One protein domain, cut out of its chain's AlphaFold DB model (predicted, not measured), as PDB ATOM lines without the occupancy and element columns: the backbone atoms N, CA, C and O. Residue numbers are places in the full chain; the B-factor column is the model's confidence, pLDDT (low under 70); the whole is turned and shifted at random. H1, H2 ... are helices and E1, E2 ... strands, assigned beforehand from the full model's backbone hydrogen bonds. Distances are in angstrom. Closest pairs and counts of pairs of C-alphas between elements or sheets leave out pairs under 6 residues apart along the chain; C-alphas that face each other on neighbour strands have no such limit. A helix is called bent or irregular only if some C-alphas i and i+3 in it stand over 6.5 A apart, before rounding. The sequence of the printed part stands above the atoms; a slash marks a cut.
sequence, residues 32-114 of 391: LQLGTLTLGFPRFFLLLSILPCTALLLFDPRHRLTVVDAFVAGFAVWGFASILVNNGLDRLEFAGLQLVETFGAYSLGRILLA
ATOM      1  N   LEU A  32      34.595  16.444 -23.858       85.00
ATOM      2  CA  LEU A  32      33.364  15.770 -23.490       85.00
ATOM      3  C   LEU A  32      33.128  15.947 -21.989       85.00
ATOM      4  O   LEU A  32      34.057  15.809 -21.191       85.00
ATOM      5  N   GLN A  33      31.883  16.219 -21.610       83.44
ATOM      6  CA  GLN A  33      31.452  16.186 -20.215       83.44
ATOM      7  C   GLN A  33      30.798  14.830 -19.932       83.44
ATOM      8  O   GLN A  33      29.817  14.464 -20.574       83.44
ATOM      9  N   LEU A  34      31.363  14.075 -18.993       78.75
ATOM     10  CA  LEU A  34      30.850  12.796 -18.505       78.75
ATOM     11  C   LEU A  34      30.593  12.934 -17.002       78.75
ATOM     12  O   LEU A  34      31.490  12.733 -16.186       78.75
ATOM     13  N   GLY A  35      29.372  13.337 -16.640       81.19
ATOM     14  CA  GLY A  35      29.054  13.725 -15.264       81.19
ATOM     15  C   GLY A  35      29.883  14.940 -14.840       81.19
ATOM     16  O   GLY A  35      29.851  15.973 -15.505       81.19
ATOM     17  N   THR A  36      30.659  14.806 -13.766       76.75
ATOM     18  CA  THR A  36      31.595  15.833 -13.272       76.75
ATOM     19  C   THR A  36      32.925  15.865 -14.033       76.75
ATOM     20  O   THR A  36      33.684  16.830 -13.918       76.75
ATOM     21  N   LEU A  37      33.225  14.838 -14.837       76.94
ATOM     22  CA  LEU A  37      34.500  14.708 -15.537       76.94
ATOM     23  C   LEU A  37      34.491  15.454 -16.870       76.94
ATOM     24  O   LEU A  37      33.709  15.156 -17.771       76.94
ATOM     25  N   THR A  38      35.437  16.378 -17.039       82.19
ATOM     26  CA  THR A  38      35.725  17.013 -18.332       82.19
ATOM     27  C   THR A  38      36.903  16.310 -19.004       82.19
ATOM     28  O   THR A  38      38.049  16.449 -18.567       82.19
ATOM     29  N   LEU A  39      36.644  15.563 -20.078       85.50
ATOM     30  CA  LEU A  39      37.624  14.708 -20.750       85.50
ATOM     31  C   LEU A  39      37.829  15.131 -22.204       85.50
ATOM     32  O   LEU A  39      36.882  15.218 -22.973       85.50
ATOM     33  N   GLY A  40      39.077  15.338 -22.622       88.19
ATOM     34  CA  GLY A  40      39.391  15.460 -24.048       88.19
ATOM     35  C   GLY A  40      39.053  14.168 -24.799       88.19
ATOM     36  O   GLY A  40      39.194  13.072 -24.250       88.19
ATOM     37  N   PHE A  41      38.662  14.277 -26.068       92.12
ATOM     38  CA  PHE A  41      38.350  13.118 -26.914       92.12
ATOM     39  C   PHE A  41      39.471  12.061 -26.958       92.12
ATOM     40  O   PHE A  41      39.160  10.874 -26.805       92.12
ATOM     41  N   PRO A  42      40.770  12.430 -27.064       93.56
ATOM     42  CA  PRO A  42      41.842  11.439 -27.002       93.56
ATOM     43  C   PRO A  42      41.887  10.723 -25.652       93.56
ATOM     44  O   PRO A  42      42.105   9.518 -25.603       93.56
ATOM     45  N   ARG A  43      41.621  11.433 -24.549       92.31
ATOM     46  CA  ARG A  43      41.642  10.859 -23.195       92.31
ATOM     47  C   ARG A  43      40.535   9.831 -23.004       92.31
ATOM     48  O   ARG A  43      40.790   8.775 -22.438       92.31
ATOM     49  N   PHE A  44      39.341  10.103 -23.528       92.88
ATOM     50  CA  PHE A  44      38.248   9.133 -23.526       92.88
ATOM     51  C   PHE A  44      38.637   7.845 -24.267       92.88
ATOM     52  O   PHE A  44      38.455   6.746 -23.747       92.88
ATOM     53  N   PHE A  45      39.274   7.963 -25.435       95.69
ATOM     54  CA  PHE A  45      39.776   6.796 -26.165       95.69
ATOM     55  C   PHE A  45      40.849   6.026 -25.376       95.69
ATOM     56  O   PHE A  45      40.868   4.792 -25.368       95.69
ATOM     57  N   LEU A  46      41.748   6.737 -24.690       96.25
ATOM     58  CA  LEU A  46      42.781   6.126 -23.852       96.25
ATOM     59  C   LEU A  46      42.192   5.395 -22.640       96.25
ATOM     60  O   LEU A  46      42.656   4.303 -22.322       96.25
ATOM     61  N   LEU A  47      41.139   5.931 -22.019       94.56
ATOM     62  CA  LEU A  47      40.421   5.259 -20.929       94.56
ATOM     63  C   LEU A  47      39.840   3.915 -21.378       94.56
ATOM     64  O   LEU A  47      39.966   2.923 -20.667       94.56
ATOM     65  N   LEU A  48      39.259   3.859 -22.578       94.19
ATOM     66  CA  LEU A  48      38.716   2.613 -23.125       94.19
ATOM     67  C   LEU A  48      39.810   1.619 -23.541       94.19
ATOM     68  O   LEU A  48      39.610   0.408 -23.482       94.19
ATOM     69  N   SER A  49      40.968   2.118 -23.977       95.44
ATOM     70  CA  SER A  49      42.034   1.276 -24.526       95.44
ATOM     71  C   SER A  49      43.090   0.838 -23.511       95.44
ATOM     72  O   SER A  49      43.779  -0.148 -23.772       95.44
ATOM     73  N   ILE A  50      43.209   1.489 -22.349       96.06
ATOM     74  CA  ILE A  50      44.270   1.179 -21.381       96.06
ATOM     75  C   ILE A  50      44.186  -0.257 -20.854       96.06
ATOM     76  O   ILE A  50      45.197  -0.957 -20.871       96.06
ATOM     77  N   LEU A  51      43.007  -0.735 -20.447       96.25
ATOM     78  CA  LEU A  51      42.831  -2.099 -19.935       96.25
ATOM     79  C   LEU A  51      43.155  -3.169 -20.991       96.25
ATOM     80  O   LEU A  51      44.023  -4.003 -20.720       96.25
ATOM     81  N   PRO A  52      42.560  -3.151 -22.205       95.94
ATOM     82  CA  PRO A  52      42.891  -4.152 -23.215       95.94
ATOM     83  C   PRO A  52      44.350  -4.053 -23.678       95.94
ATOM     84  O   PRO A  52      44.989  -5.085 -23.864       95.94
ATOM     85  N   CYS A  53      44.925  -2.851 -23.813       96.00
ATOM     86  CA  CYS A  53      46.332  -2.717 -24.204       96.00
ATOM     87  C   CYS A  53      47.278  -3.236 -23.117       96.00
ATOM     88  O   CYS A  53      48.263  -3.895 -23.436       96.00
ATOM     89  N   THR A  54      46.964  -2.999 -21.843       95.50
ATOM     90  CA  THR A  54      47.741  -3.537 -20.719       95.50
ATOM     91  C   THR A  54      47.653  -5.059 -20.678       95.50
ATOM     92  O   THR A  54      48.679  -5.722 -20.560       95.50
ATOM     93  N   ALA A  55      46.458  -5.629 -20.860       95.81
ATOM     94  CA  ALA A  55      46.282  -7.077 -20.937       95.81
ATOM     95  C   ALA A  55      47.090  -7.688 -22.095       95.81
ATOM     96  O   ALA A  55      47.785  -8.682 -21.901       95.81
ATOM     97  N   LEU A  56      47.080  -7.065 -23.279       94.94
ATOM     98  CA  LEU A  56      47.899  -7.510 -24.410       94.94
ATOM     99  C   LEU A  56      49.402  -7.402 -24.116       94.94
ATOM    100  O   LEU A  56      50.153  -8.298 -24.482       94.94
ATOM    101  N   LEU A  57      49.859  -6.346 -23.437       94.44
ATOM    102  CA  LEU A  57      51.272  -6.211 -23.065       94.44
ATOM    103  C   LEU A  57      51.734  -7.266 -22.055       94.44
ATOM    104  O   LEU A  57      52.887  -7.684 -22.116       94.44
ATOM    105  N   LEU A  58      50.867  -7.658 -21.120       94.31
ATOM    106  CA  LEU A  58      51.205  -8.607 -20.059       94.31
ATOM    107  C   LEU A  58      51.046 -10.066 -20.497       94.31
ATOM    108  O   LEU A  58      51.837 -10.911 -20.084       94.31
ATOM    109  N   PHE A  59      50.029 -10.361 -21.310       95.31
ATOM    110  CA  PHE A  59      49.593 -11.735 -21.559       95.31
ATOM    111  C   PHE A  59      49.752 -12.200 -23.009       95.31
ATOM    112  O   PHE A  59      49.782 -13.409 -23.228       95.31
ATOM    113  N   ASP A  60      49.868 -11.309 -24.005       91.94
ATOM    114  CA  ASP A  60      50.105 -11.739 -25.389       91.94
ATOM    115  C   ASP A  60      51.604 -12.038 -25.598       91.94
ATOM    116  O   ASP A  60      52.428 -11.118 -25.569       91.94
ATOM    117  N   PRO A  61      51.999 -13.293 -25.903       88.12
ATOM    118  CA  PRO A  61      53.402 -13.662 -26.115       88.12
ATOM    119  C   PRO A  61      54.092 -12.906 -27.261       88.12
ATOM    120  O   PRO A  61      55.325 -12.892 -27.357       88.12
ATOM    121  N   ARG A  62      53.319 -12.278 -28.159       87.62
ATOM    122  CA  ARG A  62      53.832 -11.419 -29.239       87.62
ATOM    123  C   ARG A  62      54.433 -10.122 -28.701       87.62
ATOM    124  O   ARG A  62      55.289  -9.528 -29.363       87.62
ATOM    125  N   HIS A  63      54.017  -9.691 -27.514       89.31
ATOM    126  CA  HIS A  63      54.460  -8.467 -26.870       89.31
ATOM    127  C   HIS A  63      55.333  -8.803 -25.663       89.31
ATOM    128  O   HIS A  63      54.866  -9.045 -24.563       89.31
ATOM    129  N   ARG A  64      56.653  -8.797 -25.871       90.19
ATOM    130  CA  ARG A  64      57.597  -8.941 -24.758       90.19
ATOM    131  C   ARG A  64      57.715  -7.628 -23.993       90.19
ATOM    132  O   ARG A  64      57.990  -6.594 -24.615       90.19
ATOM    133  N   LEU A  65      57.581  -7.717 -22.672       94.38
ATOM    134  CA  LEU A  65      57.911  -6.634 -21.755       94.38
ATOM    135  C   LEU A  65      59.394  -6.279 -21.870       94.38
ATOM    136  O   LEU A  65      60.275  -7.130 -22.002       94.38
ATOM    137  N   THR A  66      59.654  -4.986 -21.841       94.62
ATOM    138  CA  THR A  66      60.969  -4.370 -21.922       94.62
ATOM    139  C   THR A  66      61.171  -3.460 -20.720       94.62
ATOM    140  O   THR A  66      60.224  -3.058 -20.048       94.62
ATOM    141  N   VAL A  67      62.421  -3.071 -20.478       97.00
ATOM    142  CA  VAL A  67      62.737  -2.105 -19.417       97.00
ATOM    143  C   VAL A  67      62.054  -0.742 -19.641       97.00
ATOM    144  O   VAL A  67      61.752  -0.045 -18.679       97.00
ATOM    145  N   VAL A  68      61.749  -0.383 -20.898       97.25
ATOM    146  CA  VAL A  68      61.010   0.847 -21.229       97.25
ATOM    147  C   VAL A  68      59.586   0.765 -20.690       97.25
ATOM    148  O   VAL A  68      59.120   1.724 -20.084       97.25
ATOM    149  N   ASP A  69      58.928  -0.391 -20.846       97.38
ATOM    150  CA  ASP A  69      57.573  -0.612 -20.331       97.38
ATOM    151  C   ASP A  69      57.545  -0.420 -18.806       97.38
ATOM    152  O   ASP A  69      56.675   0.276 -18.286       97.38
ATOM    153  N   ALA A  70      58.551  -0.956 -18.103       97.81
ATOM    154  CA  ALA A  70      58.691  -0.810 -16.657       97.81
ATOM    155  C   ALA A  70      58.931   0.647 -16.227       97.81
ATOM    156  O   ALA A  70      58.284   1.118 -15.294       97.81
ATOM    157  N   PHE A  71      59.815   1.389 -16.906       98.62
ATOM    158  CA  PHE A  71      60.073   2.790 -16.557       98.62
ATOM    159  C   PHE A  71      58.888   3.710 -16.853       98.62
ATOM    160  O   PHE A  71      58.610   4.601 -16.054       98.62
ATOM    161  N   VAL A  72      58.160   3.494 -17.954       98.44
ATOM    162  CA  VAL A  72      56.962   4.293 -18.261       98.44
ATOM    163  C   VAL A  72      55.827   3.977 -17.288       98.44
ATOM    164  O   VAL A  72      55.184   4.903 -16.797       98.44
ATOM    165  N   ALA A  73      55.607   2.699 -16.959       98.25
ATOM    166  CA  ALA A  73      54.644   2.310 -15.930       98.25
ATOM    167  C   ALA A  73      55.021   2.907 -14.567       98.25
ATOM    168  O   ALA A  73      54.183   3.519 -13.910       98.25
ATOM    169  N   GLY A  74      56.297   2.807 -14.181       98.56
ATOM    170  CA  GLY A  74      56.823   3.407 -12.958       98.56
ATOM    171  C   GLY A  74      56.620   4.920 -12.922       98.56
ATOM    172  O   GLY A  74      56.137   5.438 -11.922       98.56
ATOM    173  N   PHE A  75      56.916   5.632 -14.014       98.69
ATOM    174  CA  PHE A  75      56.683   7.074 -14.120       98.69
ATOM    175  C   PHE A  75      55.198   7.433 -13.955       98.69
ATOM    176  O   PHE A  75      54.868   8.348 -13.203       98.69
ATOM    177  N   ALA A  76      54.300   6.691 -14.608       98.31
ATOM    178  CA  ALA A  76      52.861   6.927 -14.526       98.31
ATOM    179  C   ALA A  76      52.301   6.658 -13.117       98.31
ATOM    180  O   ALA A  76      51.538   7.469 -12.593       98.31
ATOM    181  N   VAL A  77      52.716   5.555 -12.483       98.44
ATOM    182  CA  VAL A  77      52.321   5.202 -11.109       98.44
ATOM    183  C   VAL A  77      52.902   6.186 -10.099       98.44
ATOM    184  O   VAL A  77      52.199   6.605  -9.184       98.44
ATOM    185  N   TRP A  78      54.156   6.606 -10.273       98.62
ATOM    186  CA  TRP A  78      54.767   7.599  -9.395       98.62
ATOM    187  C   TRP A  78      54.057   8.946  -9.509       98.62
ATOM    188  O   TRP A  78      53.712   9.527  -8.491       98.62
ATOM    189  N   GLY A  79      53.763   9.415 -10.728       97.81
ATOM    190  CA  GLY A  79      52.986  10.638 -10.946       97.81
ATOM    191  C   GLY A  79      51.604  10.586 -10.286       97.81
ATOM    192  O   GLY A  79      51.212  11.540  -9.615       97.81
ATOM    193  N   PHE A  80      50.907   9.452 -10.408       97.81
ATOM    194  CA  PHE A  80      49.642   9.193  -9.716       97.81
ATOM    195  C   PHE A  80      49.795   9.299  -8.191       97.81
ATOM    196  O   PHE A  80      49.093  10.083  -7.553       97.81
ATOM    197  N   ALA A  81      50.753   8.567  -7.612       98.12
ATOM    198  CA  ALA A  81      51.010   8.572  -6.173       98.12
ATOM    199  C   ALA A  81      51.390   9.970  -5.664       98.12
ATOM    200  O   ALA A  81      50.897  10.411  -4.632       98.12
ATOM    201  N   SER A  82      52.206  10.697  -6.424       97.81
ATOM    202  CA  SER A  82      52.647  12.054  -6.105       97.81
ATOM    203  C   SER A  82      51.489  13.026  -5.920       97.81
ATOM    204  O   SER A  82      51.515  13.853  -5.010       97.81
ATOM    205  N   ILE A  83      50.465  12.928  -6.771       97.31
ATOM    206  CA  ILE A  83      49.271  13.775  -6.678       97.31
ATOM    207  C   ILE A  83      48.459  13.393  -5.440       97.31
ATOM    208  O   ILE A  83      48.062  14.275  -4.686       97.31
ATOM    209  N   LEU A  84      48.259  12.097  -5.183       97.75
ATOM    210  CA  LEU A  84      47.499  11.651  -4.012       97.75
ATOM    211  C   LEU A  84      48.179  12.011  -2.686       97.75
ATOM    212  O   LEU A  84      47.499  12.420  -1.753       97.75
ATOM    213  N   VAL A  85      49.508  11.909  -2.606       97.75
ATOM    214  CA  VAL A  85      50.273  12.287  -1.405       97.75
ATOM    215  C   VAL A  85      50.142  13.782  -1.106       97.75
ATOM    216  O   VAL A  85      50.010  14.164   0.051       97.75
ATOM    217  N   ASN A  86      50.150  14.632  -2.137       96.81
ATOM    218  CA  ASN A  86      50.106  16.087  -1.968       96.81
ATOM    219  C   ASN A  86      48.693  16.669  -1.854       96.81
ATOM    220  O   ASN A  86      48.527  17.758  -1.306       96.81
ATOM    221  N   ASN A  87      47.693  16.011  -2.440       96.50
ATOM    222  CA  ASN A  87      46.357  16.579  -2.611       96.50
ATOM    223  C   ASN A  87      45.221  15.683  -2.094       96.50
ATOM    224  O   ASN A  87      44.065  16.091  -2.175       96.50
ATOM    225  N   GLY A  88      45.523  14.492  -1.573       95.00
ATOM    226  CA  GLY A  88      44.528  13.561  -1.048       95.00
ATOM    227  C   GLY A  88      43.663  12.893  -2.123       95.00
ATOM    228  O   GLY A  88      43.891  13.021  -3.330       95.00
ATOM    229  N   LEU A  89      42.649  12.153  -1.667       95.25
ATOM    230  CA  LEU A  89      41.730  11.406  -2.536       95.25
ATOM    231  C   LEU A  89      40.778  12.309  -3.335       95.25
ATOM    232  O   LEU A  89      40.281  11.882  -4.373       95.25
ATOM    233  N   ASP A  90      40.615  13.574  -2.943       91.56
ATOM    234  CA  ASP A  90      39.809  14.565  -3.674       91.56
ATOM    235  C   ASP A  90      40.320  14.807  -5.103       91.56
ATOM    236  O   ASP A  90      39.605  15.311  -5.969       91.56
ATOM    237  N   ARG A  91      41.583  14.454  -5.378       92.56
ATOM    238  CA  ARG A  91      42.204  14.550  -6.707       92.56
ATOM    239  C   ARG A  91      42.413  13.195  -7.382       92.56
ATOM    240  O   ARG A  91      43.154  13.130  -8.363       92.56
ATOM    241  N   LEU A  92      41.739  12.139  -6.920       93.81
ATOM    242  CA  LEU A  92      41.840  10.789  -7.486       93.81
ATOM    243  C   LEU A  92      41.528  10.757  -8.985       93.81
ATOM    244  O   LEU A  92      42.272  10.152  -9.752       93.81
ATOM    245  N   GLU A  93      40.474  11.452  -9.405       90.88
ATOM    246  CA  GLU A  93      40.080  11.543 -10.813       90.88
ATOM    247  C   GLU A  93      41.194  12.141 -11.682       90.88
ATOM    248  O   GLU A  93      41.553  11.588 -12.722       90.88
ATOM    249  N   PHE A  94      41.795  13.246 -11.228       90.62
ATOM    250  CA  PHE A  94      42.886  13.905 -11.942       90.62
ATOM    251  C   PHE A  94      44.151  13.036 -11.963       90.62
ATOM    252  O   PHE A  94      44.793  12.902 -13.005       90.62
ATOM    253  N   ALA A  95      44.500  12.419 -10.829       94.62
ATOM    254  CA  ALA A  95      45.640  11.513 -10.733       94.62
ATOM    255  C   ALA A  95      45.478  10.322 -11.691       94.62
ATOM    256  O   ALA A  95      46.393  10.006 -12.456       94.62
ATOM    257  N   GLY A  96      44.299   9.692 -11.692       94.31
ATOM    258  CA  GLY A  96      43.970   8.575 -12.576       94.31
ATOM    259  C   GLY A  96      44.034   8.969 -14.048       94.31
ATOM    260  O   GLY A  96      44.604   8.244 -14.863       94.31
ATOM    261  N   LEU A  97      43.534  10.156 -14.391       92.38
ATOM    262  CA  LEU A  97      43.595  10.669 -15.754       92.38
ATOM    263  C   LEU A  97      45.039  10.916 -16.222       92.38
ATOM    264  O   LEU A  97      45.390  10.530 -17.336       92.38
ATOM    265  N   GLN A  98      45.903  11.464 -15.361       93.19
ATOM    266  CA  GLN A  98      47.330  11.637 -15.657       93.19
ATOM    267  C   GLN A  98      48.029  10.291 -15.919       93.19
ATOM    268  O   GLN A  98      48.862  10.187 -16.829       93.19
ATOM    269  N   LEU A  99      47.681   9.249 -15.158       96.88
ATOM    270  CA  LEU A  99      48.170   7.888 -15.388       96.88
ATOM    271  C   LEU A  99      47.715   7.371 -16.755       96.88
ATOM    272  O   LEU A  99      48.528   6.826 -17.503       96.88
ATOM    273  N   VAL A 100      46.447   7.582 -17.111       95.94
ATOM    274  CA  VAL A 100      45.878   7.143 -18.392       95.94
ATOM    275  C   VAL A 100      46.495   7.885 -19.576       95.94
ATOM    276  O   VAL A 100      46.851   7.261 -20.573       95.94
ATOM    277  N   GLU A 101      46.707   9.192 -19.467       93.81
ATOM    278  CA  GLU A 101      47.399   9.981 -20.492       93.81
ATOM    279  C   GLU A 101      48.833   9.508 -20.719       93.81
ATOM    280  O   GLU A 101      49.327   9.534 -21.843       93.81
ATOM    281  N   THR A 102      49.493   9.038 -19.663       95.56
ATOM    282  CA  THR A 102      50.892   8.617 -19.722       95.56
ATOM    283  C   THR A 102      51.010   7.165 -20.186       95.56
ATOM    284  O   THR A 102      51.548   6.877 -21.256       95.56
ATOM    285  N   PHE A 103      50.488   6.226 -19.394       97.88
ATOM    286  CA  PHE A 103      50.614   4.793 -19.650       97.88
ATOM    287  C   PHE A 103      49.601   4.283 -20.680       97.88
ATOM    288  O   PHE A 103      49.928   3.406 -21.481       97.88
ATOM    289  N   GLY A 104      48.393   4.850 -20.731       97.25
ATOM    290  CA  GLY A 104      47.409   4.522 -21.765       97.25
ATOM    291  C   GLY A 104      47.911   4.896 -23.159       97.25
ATOM    292  O   GLY A 104      47.914   4.052 -24.052       97.25
ATOM    293  N   ALA A 105      48.437   6.115 -23.344       95.81
ATOM    294  CA  ALA A 105      49.000   6.522 -24.636       95.81
ATOM    295  C   ALA A 105      50.214   5.667 -25.031       95.81
ATOM    296  O   ALA A 105      50.330   5.235 -26.183       95.81
ATOM    297  N   TYR A 106      51.098   5.389 -24.067       97.06
ATOM    298  CA  TYR A 106      52.256   4.526 -24.278       97.06
ATOM    299  C   TYR A 106      51.855   3.110 -24.705       97.06
ATOM    300  O   TYR A 106      52.324   2.623 -25.735       97.06
ATOM    301  N   SER A 107      50.976   2.457 -23.943       96.94
ATOM    302  CA  SER A 107      50.559   1.075 -24.190       96.94
ATOM    303  C   SER A 107      49.825   0.936 -25.522       96.94
ATOM    304  O   SER A 107      50.146   0.038 -26.305       96.94
ATOM    305  N   LEU A 108      48.939   1.881 -25.850       96.81
ATOM    306  CA  LEU A 108      48.253   1.927 -27.138       96.81
ATOM    307  C   LEU A 108      49.254   2.008 -28.299       96.81
ATOM    308  O   LEU A 108      49.210   1.193 -29.224       96.81
ATOM    309  N   GLY A 109      50.207   2.943 -28.238       94.94
ATOM    310  CA  GLY A 109      51.248   3.079 -29.258       94.94
ATOM    311  C   GLY A 109      52.136   1.834 -29.361       94.94
ATOM    312  O   GLY A 109      52.445   1.375 -30.464       94.94
ATOM    313  N   ARG A 110      52.503   1.247 -28.216       94.19
ATOM    314  CA  ARG A 110      53.350   0.052 -28.107       94.19
ATOM    315  C   ARG A 110      52.713  -1.193 -28.727       94.19
ATOM    316  O   ARG A 110      53.449  -2.021 -29.279       94.19
ATOM    317  N   ILE A 111      51.387  -1.318 -28.645       94.12
ATOM    318  CA  ILE A 111      50.607  -2.392 -29.270       94.12
ATOM    319  C   ILE A 111      50.378  -2.106 -30.759       94.12
ATOM    320  O   ILE A 111      50.706  -2.943 -31.603       94.12
ATOM    321  N   LEU A 112      49.873  -0.916 -31.108       93.00
ATOM    322  CA  LEU A 112      49.455  -0.603 -32.479       93.00
ATOM    323  C   LEU A 112      50.623  -0.468 -33.454       93.00
ATOM    324  O   LEU A 112      50.540  -0.943 -34.585       93.00
ATOM    325  N   LEU A 113      51.718   0.168 -33.039       92.31
ATOM    326  CA  LEU A 113      52.828   0.519 -33.929       92.31
ATOM    327  C   LEU A 113      53.950  -0.529 -33.931       92.31
ATOM    328  O   LEU A 113      55.063  -0.253 -34.374       92.31
ATOM    329  N   ALA A 114      53.659  -1.755 -33.487       87.25
ATOM    330  CA  ALA A 114      54.621  -2.857 -33.462       87.25
ATOM    331  C   ALA A 114      55.031  -3.355 -34.866       87.25
ATOM    332  O   ALA A 114      56.034  -4.055 -34.999       87.25
TER     333      ALA A 114
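What this domain is: This is residues 32 to 114 of the 391 residues of an uncharacterized protein of Salipiger pacificus (UniProt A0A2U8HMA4). A long helical hairpin, H2 and H3, has the first arm of the bent helix H1, H1a, crossing H3 on the side away from H2, while the second arm, H1b, packs on residues 104 to 111 of H3; a tiny strand hairpin, E1 and E2, leads into H1. The 83 printed residues run E1, E2, H1, H2, H3: mostly helix, compact, radius of gyration of the C-alphas 13.6 A, spans 39 by 28 by 16 A.

How they stand to each other: E1, residues 32 to 34, and E2, residues 37 to 40, form an antiparallel hairpin; N 32 and O 39, 2.7 A apart, are within hydrogen-bond range. H1, residues 41 to 59, assigned as one helix by its hydrogen bonds, is bent, C-alphas 48 and 51 being 7.0 A apart; its arms are H1a, 41 to 48, and H1b, 51 to 59. H3, residues 89 to 112, is irregular, C-alphas 90 and 93 being 7.8 A apart. H3 touches H1a with residues 97 to 108 alone, about perpendicular at 86 degrees; the closest C-alphas, of Leu 46 and Gly 104, are 5.3 A apart. H3 touches H1b with residues 104 to 111 alone; the closest C-alphas are those of Cys 53 and Ser 107, 5.7 A. H2, residues 67 to 87, touches H3 in a helical hairpin, opposite ways at a shallow tilt of 13 degrees; the closest C-alphas are those of Phe 80 and Ala 95, 4.7 A. Every O i to N i+4 pair is within range in H1a, H1b and H2, and 17 of 20 in H3.

Where its parts are: E1 begins at C-alpha 32 (33.364, 15.770, -23.490). H2 spans 30.0 A and H3 33.2 A, ending at C-alpha 112 (49.455, -0.603, -32.479).

The domain as a whole: The farthest C-alphas, of Arg 62 and Asn 87, are 39.4 A apart. The printed part has no cut and no long link; no printed residue is under 70 in pLDDT.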